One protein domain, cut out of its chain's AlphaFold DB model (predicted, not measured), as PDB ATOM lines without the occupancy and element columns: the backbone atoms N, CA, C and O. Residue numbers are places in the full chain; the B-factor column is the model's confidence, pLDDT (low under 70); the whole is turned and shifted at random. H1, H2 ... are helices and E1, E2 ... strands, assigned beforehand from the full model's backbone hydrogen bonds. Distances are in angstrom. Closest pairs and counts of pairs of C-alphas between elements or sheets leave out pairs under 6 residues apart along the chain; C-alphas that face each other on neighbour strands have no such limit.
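What this domain is: This is residues 21 to 86 and 95 to 123 of the 138 residues of the protein "tRNA(Ile)-2-lysyl-cytidine synthase" of Aegilops tauschii subsp. strangulata (UniProt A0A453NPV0). A small wall of three strands has the second half of the long helix H1 packed on one face, while residues 21 to 30 of H1 stick out. Beyond one end of the strands, H2 with the short H3 reaches to one side and H4 to the other, roughly like the bar of a T. The printed part has 95 residues, in the order H1, E1, H2, H3, E2, E3, H4; the sheet runs E1, E3, E2 and is mixed, as is the class, helices and strands. It is loose, with a radius of gyration of the C-alphas of 15.6 A and spans of 41 by 41 by 25 A.

Where its parts are: Find C-alpha 21 at (-30.094, -8.885, -9.230); from there H1 runs 28.7 A to residue 40. Next come E1, residues 45 to 47, H2, residues 52 to 64 and 18.6 A long, and H3, residues 69 to 72. E2 is residues 78 to 82, 13.3 A, and E3 residues 97 to 101, 12.5 A. H4, residues 109 to 118, runs 14.3 A to C-alpha 118 at (0.002, -23.811, -25.631).

How they stand to each other: Look first at inner strand E3: E1 is parallel to it, with N 46 and O 99 2.8 A apart, and E2 antiparallel, with N 81 and O 98 2.8 A apart, both within hydrogen-bond range. H1 is on the sheet, making two layers, a helix on one face of a sheet; its closest C-alphas to E3 are Leu 35 and Ile 98, 7.7 A. H2 touches H3 with residues 59 to 63 alone, closest at C-alphas 59 and 72, 5.8 A. H2 and H4 are close but not clearly touching, C-alphas 53 and 109 being closest at 6.6 A, at a shallow tilt of 14 degrees, opposite ways. H1 and H4 are apart. Each O i to N i+4 pair is within hydrogen-bond range in H1, H2 and H4; H3 is too short for one.

The domain as a whole: The farthest C-alphas, of Leu 86 and Gly 118, are 44.2 A apart. Residues 87 to 94 are not printed, and C-alphas 86 and 95 are 7.8 A apart across the cut. Of the links printed whole, that from E3 to H4 is short and the others are tight. Confidence is under 70 at residues 70 to 71, 83 to 86 and 95 to 96.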
ATOM      1  N   HIS A  21     -29.354  -7.999  -8.317       78.50
ATOM      2  CA  HIS A  21     -30.094  -8.885  -9.230       78.50
ATOM      3  C   HIS A  21     -29.561  -8.839 -10.664       78.50
ATOM      4  O   HIS A  21     -29.994  -9.612 -11.515       78.50
ATOM      5  N   LEU A  22     -28.612  -7.946 -10.956       84.50
ATOM      6  CA  LEU A  22     -28.119  -7.716 -12.309       84.50
ATOM      7  C   LEU A  22     -27.500  -8.973 -12.929       84.50
ATOM      8  O   LEU A  22     -27.738  -9.244 -14.100       84.50
ATOM      9  N   GLN A  23     -26.726  -9.751 -12.165       81.00
ATOM     10  CA  GLN A  23     -26.098 -10.972 -12.681       81.00
ATOM     11  C   GLN A  23     -27.118 -12.070 -12.991       81.00
ATOM     12  O   GLN A  23     -27.001 -12.740 -14.017       81.00
ATOM     13  N   GLU A  24     -28.111 -12.240 -12.120       82.19
ATOM     14  CA  GLU A  24     -29.203 -13.196 -12.307       82.19
ATOM     15  C   GLU A  24     -30.038 -12.815 -13.530       82.19
ATOM     16  O   GLU A  24     -30.145 -13.602 -14.467       82.19
ATOM     17  N   ALA A  25     -30.490 -11.563 -13.600       86.00
ATOM     18  CA  ALA A  25     -31.254 -11.056 -14.731       86.00
ATOM     19  C   ALA A  25     -30.450 -11.135 -16.046       86.00
ATOM     20  O   ALA A  25     -30.973 -11.537 -17.085       86.00
ATOM     21  N   ALA A  26     -29.159 -10.780 -16.035       87.06
ATOM     22  CA  ALA A  26     -28.306 -10.885 -17.220       87.06
ATOM     23  C   ALA A  26     -28.121 -12.343 -17.664       87.06
ATOM     24  O   ALA A  26     -28.083 -12.625 -18.865       87.06
ATOM     25  N   ARG A  27     -28.020 -13.278 -16.711       86.50
ATOM     26  CA  ARG A  27     -27.972 -14.717 -16.988       86.50
ATOM     27  C   ARG A  27     -29.279 -15.179 -17.630       86.50
ATOM     28  O   ARG A  27     -29.216 -15.836 -18.665       86.50
ATOM     29  N   GLU A  28     -30.430 -14.807 -17.079       86.25
ATOM     30  CA  GLU A  28     -31.747 -15.145 -17.638       86.25
ATOM     31  C   GLU A  28     -31.909 -14.641 -19.074       86.25
ATOM     32  O   GLU A  28     -32.207 -15.432 -19.972       86.25
ATOM     33  N   MET A  29     -31.619 -13.361 -19.333       88.38
ATOM     34  CA  MET A  29     -31.719 -12.807 -20.686       88.38
ATOM     35  C   MET A  29     -30.776 -13.496 -21.674       88.38
ATOM     36  O   MET A  29     -31.158 -13.745 -22.818       88.38
ATOM     37  N   ARG A  30     -29.556 -13.845 -21.243       90.44
ATOM     38  CA  ARG A  30     -28.600 -14.579 -22.081       90.44
ATOM     39  C   ARG A  30     -29.166 -15.930 -22.503       90.44
ATOM     40  O   ARG A  30     -29.133 -16.251 -23.687       90.44
ATOM     41  N   TYR A  31     -29.704 -16.706 -21.560       89.00
ATOM     42  CA  TYR A  31     -30.296 -18.006 -21.877       89.00
ATOM     43  C   TYR A  31     -31.542 -17.875 -22.752       89.00
ATOM     44  O   TYR A  31     -31.677 -18.650 -23.695       89.00
ATOM     45  N   GLN A  32     -32.397 -16.876 -22.511       87.88
ATOM     46  CA  GLN A  32     -33.557 -16.620 -23.365       87.88
ATOM     47  C   GLN A  32     -33.134 -16.309 -24.805       87.88
ATOM     48  O   GLN A  32     -33.658 -16.890 -25.751       87.88
ATOM     49  N   LYS A  33     -32.134 -15.440 -24.986       90.06
ATOM     50  CA  LYS A  33     -31.651 -15.063 -26.317       90.06
ATOM     51  C   LYS A  33     -30.996 -16.234 -27.051       90.06
ATOM     52  O   LYS A  33     -31.248 -16.422 -28.239       90.06
ATOM     53  N   LEU A  34     -30.180 -17.025 -26.351       90.94
ATOM     54  CA  LEU A  34     -29.554 -18.229 -26.910       90.94
ATOM     55  C   LEU A  34     -30.605 -19.256 -27.335       90.94
ATOM     56  O   LEU A  34     -30.502 -19.823 -28.419       90.94
ATOM     57  N   LEU A  35     -31.629 -19.461 -26.508       88.44
ATOM     58  CA  LEU A  35     -32.753 -20.338 -26.805       88.44
ATOM     59  C   LEU A  35     -33.513 -19.875 -28.058       88.44
ATOM     60  O   LEU A  35     -33.745 -20.690 -28.948       88.44
ATOM     61  N   ASP A  36     -33.842 -18.584 -28.171       86.81
ATOM     62  CA  ASP A  36     -34.532 -18.034 -29.346       86.81
ATOM     63  C   ASP A  36     -33.734 -18.264 -30.639       86.81
ATOM     64  O   ASP A  36     -34.306 -18.615 -31.672       86.81
ATOM     65  N   ILE A  37     -32.410 -18.077 -30.590       90.06
ATOM     66  CA  ILE A  37     -31.509 -18.323 -31.728       90.06
ATOM     67  C   ILE A  37     -31.501 -19.804 -32.078       90.06
ATOM     68  O   ILE A  37     -31.663 -20.161 -33.243       90.06
ATOM     69  N   CYS A  38     -31.367 -20.674 -31.080       89.88
ATOM     70  CA  CYS A  38     -31.352 -22.106 -31.320       89.88
ATOM     71  C   CYS A  38     -32.671 -22.602 -31.925       89.88
ATOM     72  O   CYS A  38     -32.639 -23.417 -32.839       89.88
ATOM     73  N   ILE A  39     -33.820 -22.079 -31.488       85.88
ATOM     74  CA  ILE A  39     -35.121 -22.418 -32.082       85.88
ATOM     75  C   ILE A  39     -35.182 -21.950 -33.541       85.88
ATOM     76  O   ILE A  39     -35.538 -22.733 -34.420       85.88
ATOM     77  N   LYS A  40     -34.797 -20.697 -33.820       86.19
ATOM     78  CA  LYS A  40     -34.807 -20.132 -35.182       86.19
ATOM     79  C   LYS A  40     -33.892 -20.887 -36.146       86.19
ATOM     80  O   LYS A  40     -34.254 -21.060 -37.303       86.19
ATOM     81  N   GLN A  41     -32.733 -21.325 -35.663       89.19
ATOM     82  CA  GLN A  41     -31.711 -22.027 -36.443       89.19
ATOM     83  C   GLN A  41     -31.846 -23.560 -36.368       89.19
ATOM     84  O   GLN A  41     -30.983 -24.271 -36.876       89.19
ATOM     85  N   GLN A  42     -32.894 -24.086 -35.716       87.81
ATOM     86  CA  GLN A  42     -33.121 -25.525 -35.507       87.81
ATOM     87  C   GLN A  42     -31.939 -26.266 -34.843       87.81
ATOM     88  O   GLN A  42     -31.640 -27.421 -35.146       87.81
ATOM     89  N   ILE A  43     -31.268 -25.612 -33.897       89.69
ATOM     90  CA  ILE A  43     -30.153 -26.170 -33.127       89.69
ATOM     91  C   ILE A  43     -30.701 -26.996 -31.955       89.69
ATOM     92  O   ILE A  43     -31.374 -26.473 -31.068       89.69
ATOM     93  N   GLY A  44     -30.367 -28.289 -31.920       90.12
ATOM     94  CA  GLY A  44     -30.769 -29.204 -30.842       90.12
ATOM     95  C   GLY A  44     -29.818 -29.252 -29.638       90.12
ATOM     96  O   GLY A  44     -30.216 -29.716 -28.568       90.12
ATOM     97  N   VAL A  45     -28.575 -28.780 -29.790       92.88
ATOM     98  CA  VAL A  45     -27.527 -28.853 -28.757       92.88
ATOM     99  C   VAL A  45     -26.835 -27.502 -28.596       92.88
ATOM    100  O   VAL A  45     -26.291 -26.958 -29.552       92.88
ATOM    101  N   LEU A  46     -26.813 -26.991 -27.368       94.19
ATOM    102  CA  LEU A  46     -26.099 -25.786 -26.965       94.19
ATOM    103  C   LEU A  46     -24.920 -26.170 -26.066       94.19
ATOM    104  O   LEU A  46     -25.103 -26.749 -24.996       94.19
ATOM    105  N   LEU A  47     -23.709 -25.819 -26.489       95.50
ATOM    106  CA  LEU A  47     -22.484 -26.017 -25.717       95.50
ATOM    107  C   LEU A  47     -22.156 -24.738 -24.945       95.50
ATOM    108  O   LEU A  47     -22.177 -23.649 -25.517       95.50
ATOM    109  N   ILE A  48     -21.829 -24.866 -23.661       94.19
ATOM    110  CA  ILE A  48     -21.314 -23.756 -22.850       94.19
ATOM    111  C   ILE A  48     -20.019 -24.159 -22.146       94.19
ATOM    112  O   ILE A  48     -19.864 -25.297 -21.701       94.19
ATOM    113  N   ALA A  49     -19.100 -23.208 -22.016       92.44
ATOM    114  CA  ALA A  49     -17.782 -23.416 -21.423       92.44
ATOM    115  C   ALA A  49     -17.789 -23.220 -19.895       92.44
ATOM    116  O   ALA A  49     -16.949 -22.507 -19.364       92.44
ATOM    117  N   HIS A  50     -18.762 -23.815 -19.194       92.19
ATOM    118  CA  HIS A  50     -18.679 -23.881 -17.732       92.19
ATOM    119  C   HIS A  50     -17.533 -24.812 -17.326       92.19
ATOM    120  O   HIS A  50     -17.420 -25.899 -17.898       92.19
ATOM    121  N   HIS A  51     -16.757 -24.413 -16.322       92.50
ATOM    122  CA  HIS A  51     -15.597 -25.154 -15.820       92.50
ATOM    123  C   HIS A  51     -15.734 -25.546 -14.339       92.50
ATOM    124  O   HIS A  51     -16.736 -25.242 -13.688       92.50
ATOM    125  N   SER A  52     -14.744 -26.255 -13.796       90.75
ATOM    126  CA  SER A  52     -14.763 -26.737 -12.405       90.75
ATOM    127  C   SER A  52     -14.851 -25.598 -11.384       90.75
ATOM    128  O   SER A  52     -15.591 -25.720 -10.409       90.75
ATOM    129  N   ASP A  53     -14.209 -24.451 -11.622       88.19
ATOM    130  CA  ASP A  53     -14.329 -23.317 -10.698       88.19
ATOM    131  C   ASP A  53     -15.775 -22.767 -10.644       88.19
ATOM    132  O   ASP A  53     -16.230 -22.384  -9.569       88.19
ATOM    133  N   ASP A  54     -16.555 -22.820 -11.742       87.38
ATOM    134  CA  ASP A  54     -17.989 -22.464 -11.712       87.38
ATOM    135  C   ASP A  54     -18.785 -23.416 -10.802       87.38
ATOM    136  O   ASP A  54     -19.776 -23.025 -10.179       87.38
ATOM    137  N   GLN A  55     -18.379 -24.689 -10.733       87.06
ATOM    138  CA  GLN A  55     -18.995 -25.682  -9.850       87.06
ATOM    139  C   GLN A  55     -18.681 -25.386  -8.389       87.06
ATOM    140  O   GLN A  55     -19.586 -25.439  -7.553       87.06
ATOM    141  N   ALA A  56     -17.425 -25.051  -8.088       86.56
ATOM    142  CA  ALA A  56     -17.001 -24.652  -6.750       86.56
ATOM    143  C   ALA A  56     -17.753 -23.397  -6.290       86.56
ATOM    144  O   ALA A  56     -18.276 -23.351  -5.177       86.56
ATOM    145  N   GLU A  57     -17.892 -22.416  -7.177       83.44
ATOM    146  CA  GLU A  57     -18.619 -21.190  -6.891       83.44
ATOM    147  C   GLU A  57     -20.104 -21.463  -6.613       83.44
ATOM    148  O   GLU A  57     -20.648 -21.032  -5.593       83.44
ATOM    149  N   LEU A  58     -20.759 -22.259  -7.466       84.88
ATOM    150  CA  LEU A  58     -22.145 -22.665  -7.253       84.88
ATOM    151  C   LEU A  58     -22.309 -23.442  -5.941       84.88
ATOM    152  O   LEU A  58     -23.300 -23.247  -5.235       84.88
ATOM    153  N   PHE A  59     -21.354 -24.302  -5.602       85.88
ATOM    154  CA  PHE A  59     -21.350 -25.049  -4.352       85.88
ATOM    155  C   PHE A  59     -21.291 -24.113  -3.138       85.88
ATOM    156  O   PHE A  59     -22.150 -24.219  -2.263       85.88
ATOM    157  N   VAL A  60     -20.369 -23.144  -3.114       84.38
ATOM    158  CA  VAL A  60     -20.269 -22.127  -2.047       84.38
ATOM    159  C   VAL A  60     -21.557 -21.306  -1.946       84.38
ATOM    160  O   VAL A  60     -22.097 -21.108  -0.854       84.38
ATOM    161  N   LEU A  61     -22.113 -20.892  -3.085       81.25
ATOM    162  CA  LEU A  61     -23.355 -20.125  -3.141       81.25
ATOM    163  C   LEU A  61     -24.524 -20.927  -2.547       81.25
ATOM    164  O   LEU A  61     -25.311 -20.401  -1.758       81.25
ATOM    165  N   ARG A  62     -24.623 -22.225  -2.847       82.56
ATOM    166  CA  ARG A  62     -25.671 -23.096  -2.296       82.56
ATOM    167  C   ARG A  62     -25.440 -23.476  -0.834       82.56
ATOM    168  O   ARG A  62     -26.424 -23.570  -0.093       82.56
ATOM    169  N   LEU A  63     -24.186 -23.624  -0.407       83.88
ATOM    170  CA  LEU A  63     -23.814 -23.780   1.001       83.88
ATOM    171  C   LEU A  63     -24.266 -22.571   1.822       83.88
ATOM    172  O   LEU A  63     -24.936 -22.749   2.834       83.88
ATOM    173  N   SER A  64     -23.991 -21.348   1.352       83.00
ATOM    174  CA  SER A  64     -24.395 -20.113   2.047       83.00
ATOM    175  C   SER A  64     -25.913 -19.980   2.233       83.00
ATOM    176  O   SER A  64     -26.379 -19.290   3.136       83.00
ATOM    177  N   ARG A  65     -26.698 -20.685   1.406       82.62
ATOM    178  CA  ARG A  65     -28.166 -20.746   1.466       82.62
ATOM    179  C   ARG A  65     -28.699 -21.894   2.339       82.62
ATOM    180  O   ARG A  65     -29.891 -22.181   2.281       82.62
ATOM    181  N   ASN A  66     -27.847 -22.560   3.128       80.12
ATOM    182  CA  ASN A  66     -28.195 -23.715   3.969       80.12
ATOM    183  C   ASN A  66     -28.841 -24.875   3.183       80.12
ATOM    184  O   ASN A  66     -29.756 -25.551   3.664       80.12
ATOM    185  N   SER A  67     -28.377 -25.113   1.951       78.62
ATOM    186  CA  SER A  67     -28.881 -26.213   1.122       78.62
ATOM    187  C   SER A  67     -28.500 -27.575   1.716       78.62
ATOM    188  O   SER A  67     -27.374 -27.781   2.160       78.62
ATOM    189  N   ARG A  68     -29.431 -28.538   1.690       76.44
ATOM    190  CA  ARG A  68     -29.161 -29.941   2.069       76.44
ATOM    191  C   ARG A  68     -28.306 -30.637   1.000       76.44
ATOM    192  O   ARG A  68     -28.172 -30.117  -0.098       76.44
ATOM    193  N   VAL A  69     -27.804 -31.842   1.278       74.31
ATOM    194  CA  VAL A  69     -26.885 -32.611   0.402       74.31
ATOM    195  C   VAL A  69     -27.314 -32.641  -1.075       74.31
ATOM    196  O   VAL A  69     -26.510 -32.338  -1.948       74.31
ATOM    197  N   LEU A  70     -28.592 -32.908  -1.374       66.94
ATOM    198  CA  LEU A  70     -29.113 -32.884  -2.753       66.94
ATOM    199  C   LEU A  70     -29.130 -31.478  -3.371       66.94
ATOM    200  O   LEU A  70     -28.927 -31.312  -4.569       66.94
ATOM    201  N   GLY A  71     -29.346 -30.457  -2.546       67.12
ATOM    202  CA  GLY A  71     -29.264 -29.060  -2.947       67.12
ATOM    203  C   GLY A  71     -27.832 -28.600  -3.206       67.12
ATOM    204  O   GLY A  71     -27.658 -27.641  -3.939       67.12
ATOM    205  N   LEU A  72     -26.806 -29.287  -2.699       71.94
ATOM    206  CA  LEU A  72     -25.399 -28.951  -2.950       71.94
ATOM    207  C   LEU A  72     -24.855 -29.500  -4.272       71.94
ATOM    208  O   LEU A  72     -23.748 -29.140  -4.659       71.94
ATOM    209  N   ALA A  73     -25.618 -30.341  -4.977       78.69
ATOM    210  CA  ALA A  73     -25.188 -30.899  -6.253       78.69
ATOM    211  C   ALA A  73     -24.853 -29.791  -7.265       78.69
ATOM    212  O   ALA A  73     -25.630 -28.855  -7.451       78.69
ATOM    213  N   GLY A  74     -23.716 -29.907  -7.944       79.00
ATOM    214  CA  GLY A  74     -23.303 -28.974  -8.987       79.00
ATOM    215  C   GLY A  74     -24.234 -28.949 -10.209       79.00
ATOM    216  O   GLY A  74     -25.277 -29.607 -10.260       79.00
ATOM    217  N   THR A  75     -23.866 -28.190 -11.240       84.62
ATOM    218  CA  THR A  75     -24.531 -28.319 -12.544       84.62
ATOM    219  C   THR A  75     -24.173 -29.650 -13.202       84.62
ATOM    220  O   THR A  75     -23.018 -30.067 -13.173       84.62
ATOM    221  N   ALA A  76     -25.154 -30.323 -13.801       89.00
ATOM    222  CA  ALA A  76     -24.924 -31.579 -14.511       89.00
ATOM    223  C   ALA A  76     -24.148 -31.360 -15.822       89.00
ATOM    224  O   ALA A  76     -24.251 -30.299 -16.441       89.00
ATOM    225  N   PHE A  77     -23.428 -32.383 -16.288       91.88
ATOM    226  CA  PHE A  77     -22.725 -32.352 -17.577       91.88
ATOM    227  C   PHE A  77     -23.679 -32.096 -18.756       91.88
ATOM    228  O   PHE A  77     -23.426 -31.219 -19.583       91.88
ATOM    229  N   VAL A  78     -24.826 -32.785 -18.774       92.94
ATOM    230  CA  VAL A  78     -25.947 -32.518 -19.688       92.94
ATOM    231  C   VAL A  78     -27.176 -32.112 -18.884       92.94
ATOM    232  O   VAL A  78     -27.497 -32.711 -17.860       92.94
ATOM    233  N   SER A  79     -27.889 -31.095 -19.356       91.12
ATOM    234  CA  SER A  79     -29.205 -30.700 -18.848       91.12
ATOM    235  C   SER A  79     -30.110 -30.286 -20.004       91.12
ATOM    236  O   SER A  79     -29.608 -29.931 -21.064       91.12
ATOM    237  N   GLN A  80     -31.425 -30.261 -19.803       88.00
ATOM    238  CA  GLN A  80     -32.366 -29.814 -20.829       88.00
ATOM    239  C   GLN A  80     -32.829 -28.380 -20.555       88.00
ATOM    240  O   GLN A  80     -33.245 -28.059 -19.442       88.00
ATOM    241  N   LEU A  81     -32.743 -27.518 -21.568       84.06
ATOM    242  CA  LEU A  81     -33.352 -26.192 -21.568       84.06
ATOM    243  C   LEU A  81     -34.716 -26.276 -22.243       84.06
ATOM    244  O   LEU A  81     -34.831 -26.768 -23.365       84.06
ATOM    245  N   PHE A  82     -35.734 -25.761 -21.562       78.94
ATOM    246  CA  PHE A  82     -37.090 -25.666 -22.085       78.94
ATOM    247  C   PHE A  82     -37.465 -24.205 -22.273       78.94
ATOM    248  O   PHE A  82     -37.181 -23.372 -21.412       78.94
ATOM    249  N   ALA A  83     -38.131 -23.902 -23.384       66.00
ATOM    250  CA  ALA A  83     -38.663 -22.572 -23.611       66.00
ATOM    251  C   ALA A  83     -39.861 -22.299 -22.687       66.00
ATOM    252  O   ALA A  83     -40.845 -23.038 -22.759       66.00
ATOM    253  N   PRO A  84     -39.823 -21.242 -21.853       58.16
ATOM    254  CA  PRO A  84     -40.883 -20.978 -20.880       58.16
ATOM    255  C   PRO A  84     -42.209 -20.531 -21.521       58.16
ATOM    256  O   PRO A  84     -43.256 -20.671 -20.901       58.16
ATOM    257  N   ASN A  85     -42.189 -20.037 -22.765       55.09
ATOM    258  CA  ASN A  85     -43.332 -19.369 -23.404       55.09
ATOM    259  C   ASN A  85     -43.802 -20.030 -24.708       55.09
ATOM    260  O   ASN A  85     -44.318 -19.343 -25.594       55.09
ATOM    261  N   LEU A  86     -43.623 -21.345 -24.866       55.88
ATOM    262  CA  LEU A  86     -44.143 -22.020 -26.053       55.88
ATOM    263  C   LEU A  86     -45.682 -22.026 -26.013       55.88
ATOM    264  O   LEU A  86     -46.297 -22.779 -25.259       55.88
ATOM    265  N   ARG A  95     -42.235 -29.500 -28.134       56.06
ATOM    266  CA  ARG A  95     -41.319 -29.233 -27.019       56.06
ATOM    267  C   ARG A  95     -39.908 -29.130 -27.605       56.06
ATOM    268  O   ARG A  95     -39.205 -30.133 -27.679       56.06
ATOM    269  N   TYR A  96     -39.496 -27.939 -28.036       62.41
ATOM    270  CA  TYR A  96     -38.116 -27.657 -28.422       62.41
ATOM    271  C   TYR A  96     -37.274 -27.654 -27.146       62.41
ATOM    272  O   TYR A  96     -37.003 -26.618 -26.543       62.41
ATOM    273  N   GLY A  97     -36.962 -28.858 -26.669       76.31
ATOM    274  CA  GLY A  97     -36.014 -29.077 -25.597       76.31
ATOM    275  C   GLY A  97     -34.616 -29.064 -26.192       76.31
ATOM    276  O   GLY A  97     -34.291 -29.925 -27.005       76.31
ATOM    277  N   ILE A  98     -33.799 -28.104 -25.781       87.75
ATOM    278  CA  ILE A  98     -32.410 -28.001 -26.227       87.75
ATOM    279  C   ILE A  98     -31.528 -28.710 -25.212       87.75
ATOM    280  O   ILE A  98     -31.635 -28.465 -24.007       87.75
ATOM    281  N   LEU A  99     -30.636 -29.575 -25.687       92.31
ATOM    282  CA  LEU A  99     -29.618 -30.180 -24.838       92.31
ATOM    283  C   LEU A  99     -28.535 -29.150 -24.538       92.31
ATOM    284  O   LEU A  99     -27.813 -28.713 -25.426       92.31
ATOM    285  N   LEU A 100     -28.414 -28.767 -23.275       93.75
ATOM    286  CA  LEU A 100     -27.346 -27.916 -22.778       93.75
ATOM    287  C   LEU A 100     -26.212 -28.792 -22.251       93.75
ATOM    288  O   LEU A 100     -26.387 -29.492 -21.250       93.75
ATOM    289  N   VAL A 101     -25.060 -28.725 -22.910       95.62
ATOM    290  CA  VAL A 101     -23.884 -29.554 -22.630       95.62
ATOM    291  C   VAL A 101     -22.735 -28.678 -22.135       95.62
ATOM    292  O   VAL A 101     -22.522 -27.571 -22.635       95.62
ATOM    293  N   ARG A 102     -21.998 -29.172 -21.136       95.31
ATOM    294  CA  ARG A 102     -20.896 -28.464 -20.467       95.31
ATOM    295  C   ARG A 102     -19.603 -29.291 -20.541       95.31
ATOM    296  O   ARG A 102     -19.238 -29.920 -19.552       95.31
ATOM    297  N   PRO A 103     -18.912 -29.329 -21.694       94.81
ATOM    298  CA  PRO A 103     -17.751 -30.204 -21.884       94.81
ATOM    299  C   PRO A 103     -16.575 -29.886 -20.958       94.81
ATOM    300  O   PRO A 103     -15.749 -30.753 -20.701       94.81
ATOM    301  N   MET A 104     -16.495 -28.645 -20.474       93.69
ATOM    302  CA  MET A 104     -15.323 -28.138 -19.764       93.69
ATOM    303  C   MET A 104     -15.398 -28.314 -18.240       93.69
ATOM    304  O   MET A 104     -14.514 -27.832 -17.542       93.69
ATOM    305  N   LEU A 105     -16.420 -29.001 -17.708       92.50
ATOM    306  CA  LEU A 105     -16.664 -29.076 -16.258       92.50
ATOM    307  C   LEU A 105     -15.523 -29.691 -15.448       92.50
ATOM    308  O   LEU A 105     -15.370 -29.328 -14.285       92.50
ATOM    309  N   ASP A 106     -14.749 -30.589 -16.049       92.00
ATOM    310  CA  ASP A 106     -13.640 -31.273 -15.377       92.00
ATOM    311  C   ASP A 106     -12.320 -30.495 -15.463       92.00
ATOM    312  O   ASP A 106     -11.311 -30.920 -14.907       92.00
ATOM    313  N   PHE A 107     -12.315 -29.350 -16.148       93.88
ATOM    314  CA  PHE A 107     -11.135 -28.509 -16.288       93.88
ATOM    315  C   PHE A 107     -11.201 -27.320 -15.339       93.88
ATOM    316  O   PHE A 107     -12.277 -26.795 -15.056       93.88
ATOM    317  N   SER A 108     -10.053 -26.874 -14.846       92.44
ATOM    318  CA  SER A 108      -9.937 -25.620 -14.099       92.44
ATOM    319  C   SER A 108      -9.785 -24.423 -15.031       92.44
ATOM    320  O   SER A 108      -9.442 -24.558 -16.211       92.44
ATOM    321  N   LYS A 109      -9.991 -23.219 -14.495       88.56
ATOM    322  CA  LYS A 109      -9.671 -21.985 -15.223       88.56
ATOM    323  C   LYS A 109      -8.190 -21.924 -15.628       88.56
ATOM    324  O   LYS A 109      -7.869 -21.462 -16.721       88.56
ATOM    325  N   ASP A 110      -7.296 -22.436 -14.785       91.12
ATOM    326  CA  ASP A 110      -5.860 -22.521 -15.073       91.12
ATOM    327  C   ASP A 110      -5.556 -23.458 -16.255       91.12
ATOM    328  O   ASP A 110      -4.750 -23.126 -17.128       91.12
ATOM    329  N   ASP A 111      -6.274 -24.579 -16.361       92.88
ATOM    330  CA  ASP A 111      -6.166 -25.471 -17.520       92.88
ATOM    331  C   ASP A 111      -6.586 -24.761 -18.813       92.88
ATOM    332  O   ASP A 111      -5.949 -24.947 -19.851       92.88
ATOM    333  N   MET A 112      -7.605 -23.893 -18.762       90.44
ATOM    334  CA  MET A 112      -8.019 -23.101 -19.929       90.44
ATOM    335  C   MET A 112      -6.907 -22.161 -20.386       90.44
ATOM    336  O   MET A 112      -6.599 -22.114 -21.579       90.44
ATOM    337  N   TYR A 113      -6.255 -21.467 -19.449       90.38
ATOM    338  CA  TYR A 113      -5.121 -20.603 -19.774       90.38
ATOM    339  C   TYR A 113      -3.965 -21.383 -20.390       90.38
ATOM    340  O   TYR A 113      -3.434 -20.965 -21.420       90.38
ATOM    341  N   LYS A 114      -3.612 -22.536 -19.817       92.00
ATOM    342  CA  LYS A 114      -2.560 -23.409 -20.355       92.00
ATOM    343  C   LYS A 114      -2.877 -23.877 -21.772       92.00
ATOM    344  O   LYS A 114      -1.993 -23.849 -22.628       92.00
ATOM    345  N   ILE A 115      -4.127 -24.256 -22.048       90.50
ATOM    346  CA  ILE A 115      -4.564 -24.658 -23.391       90.50
ATOM    347  C   ILE A 115      -4.447 -23.483 -24.370       90.50
ATOM    348  O   ILE A 115      -3.875 -23.650 -25.449       90.50
ATOM    349  N   CYS A 116      -4.930 -22.289 -24.011       91.00
ATOM    350  CA  CYS A 116      -4.842 -21.104 -24.869       91.00
ATOM    351  C   CYS A 116      -3.388 -20.688 -25.148       91.00
ATOM    352  O   CYS A 116      -3.036 -20.416 -26.295       91.00
ATOM    353  N   GLN A 117      -2.531 -20.697 -24.123       90.88
ATOM    354  CA  GLN A 117      -1.105 -20.389 -24.255       90.88
ATOM    355  C   GLN A 117      -0.381 -21.427 -25.118       90.88
ATOM    356  O   GLN A 117       0.342 -21.060 -26.041       90.88
ATOM    357  N   GLY A 118      -0.618 -22.721 -24.874       91.19
ATOM    358  CA  GLY A 118       0.002 -23.811 -25.631       91.19
ATOM    359  C   GLY A 118      -0.427 -23.870 -27.101       91.19
ATOM    360  O   GLY A 118       0.325 -24.355 -27.941       91.19
ATOM    361  N   SER A 119      -1.608 -23.341 -27.427       88.38
ATOM    362  CA  SER A 119      -2.130 -23.249 -28.800       88.38
ATOM    363  C   SER A 119      -1.891 -21.888 -29.468       88.38
ATOM    364  O   SER A 119      -2.275 -21.696 -30.621       88.38
ATOM    365  N   ASN A 120      -1.239 -20.949 -28.769       87.56
ATOM    366  CA  ASN A 120      -1.020 -19.568 -29.206       87.56
ATOM    367  C   ASN A 120      -2.315 -18.869 -29.676       87.56
ATOM    368  O   ASN A 120      -2.333 -18.117 -30.655       87.56
ATOM    369  N   HIS A 121      -3.426 -19.154 -28.993       86.69
ATOM    370  CA  HIS A 121      -4.716 -18.534 -29.262       86.69
ATOM    371  C   HIS A 121      -4.895 -17.290 -28.400       86.69
ATOM    372  O   HIS A 121      -4.714 -17.331 -27.188       86.69
ATOM    373  N   LEU A 122      -5.293 -16.184 -29.028       86.75
ATOM    374  CA  LEU A 122      -5.673 -14.968 -28.316       86.75
ATOM    375  C   LEU A 122      -7.050 -15.159 -27.669       86.75
ATOM    376  O   LEU A 122      -7.970 -15.677 -28.304       86.75
ATOM    377  N   TRP A 123      -7.200 -14.691 -26.432       86.81
ATOM    378  CA  TRP A 123      -8.476 -14.642 -25.719       86.81
ATOM    379  C   TRP A 123      -8.772 -13.223 -25.233       86.81
ATOM    380  O   TRP A 123      -7.906 -12.348 -25.229       86.81
TER     381      TRP A 123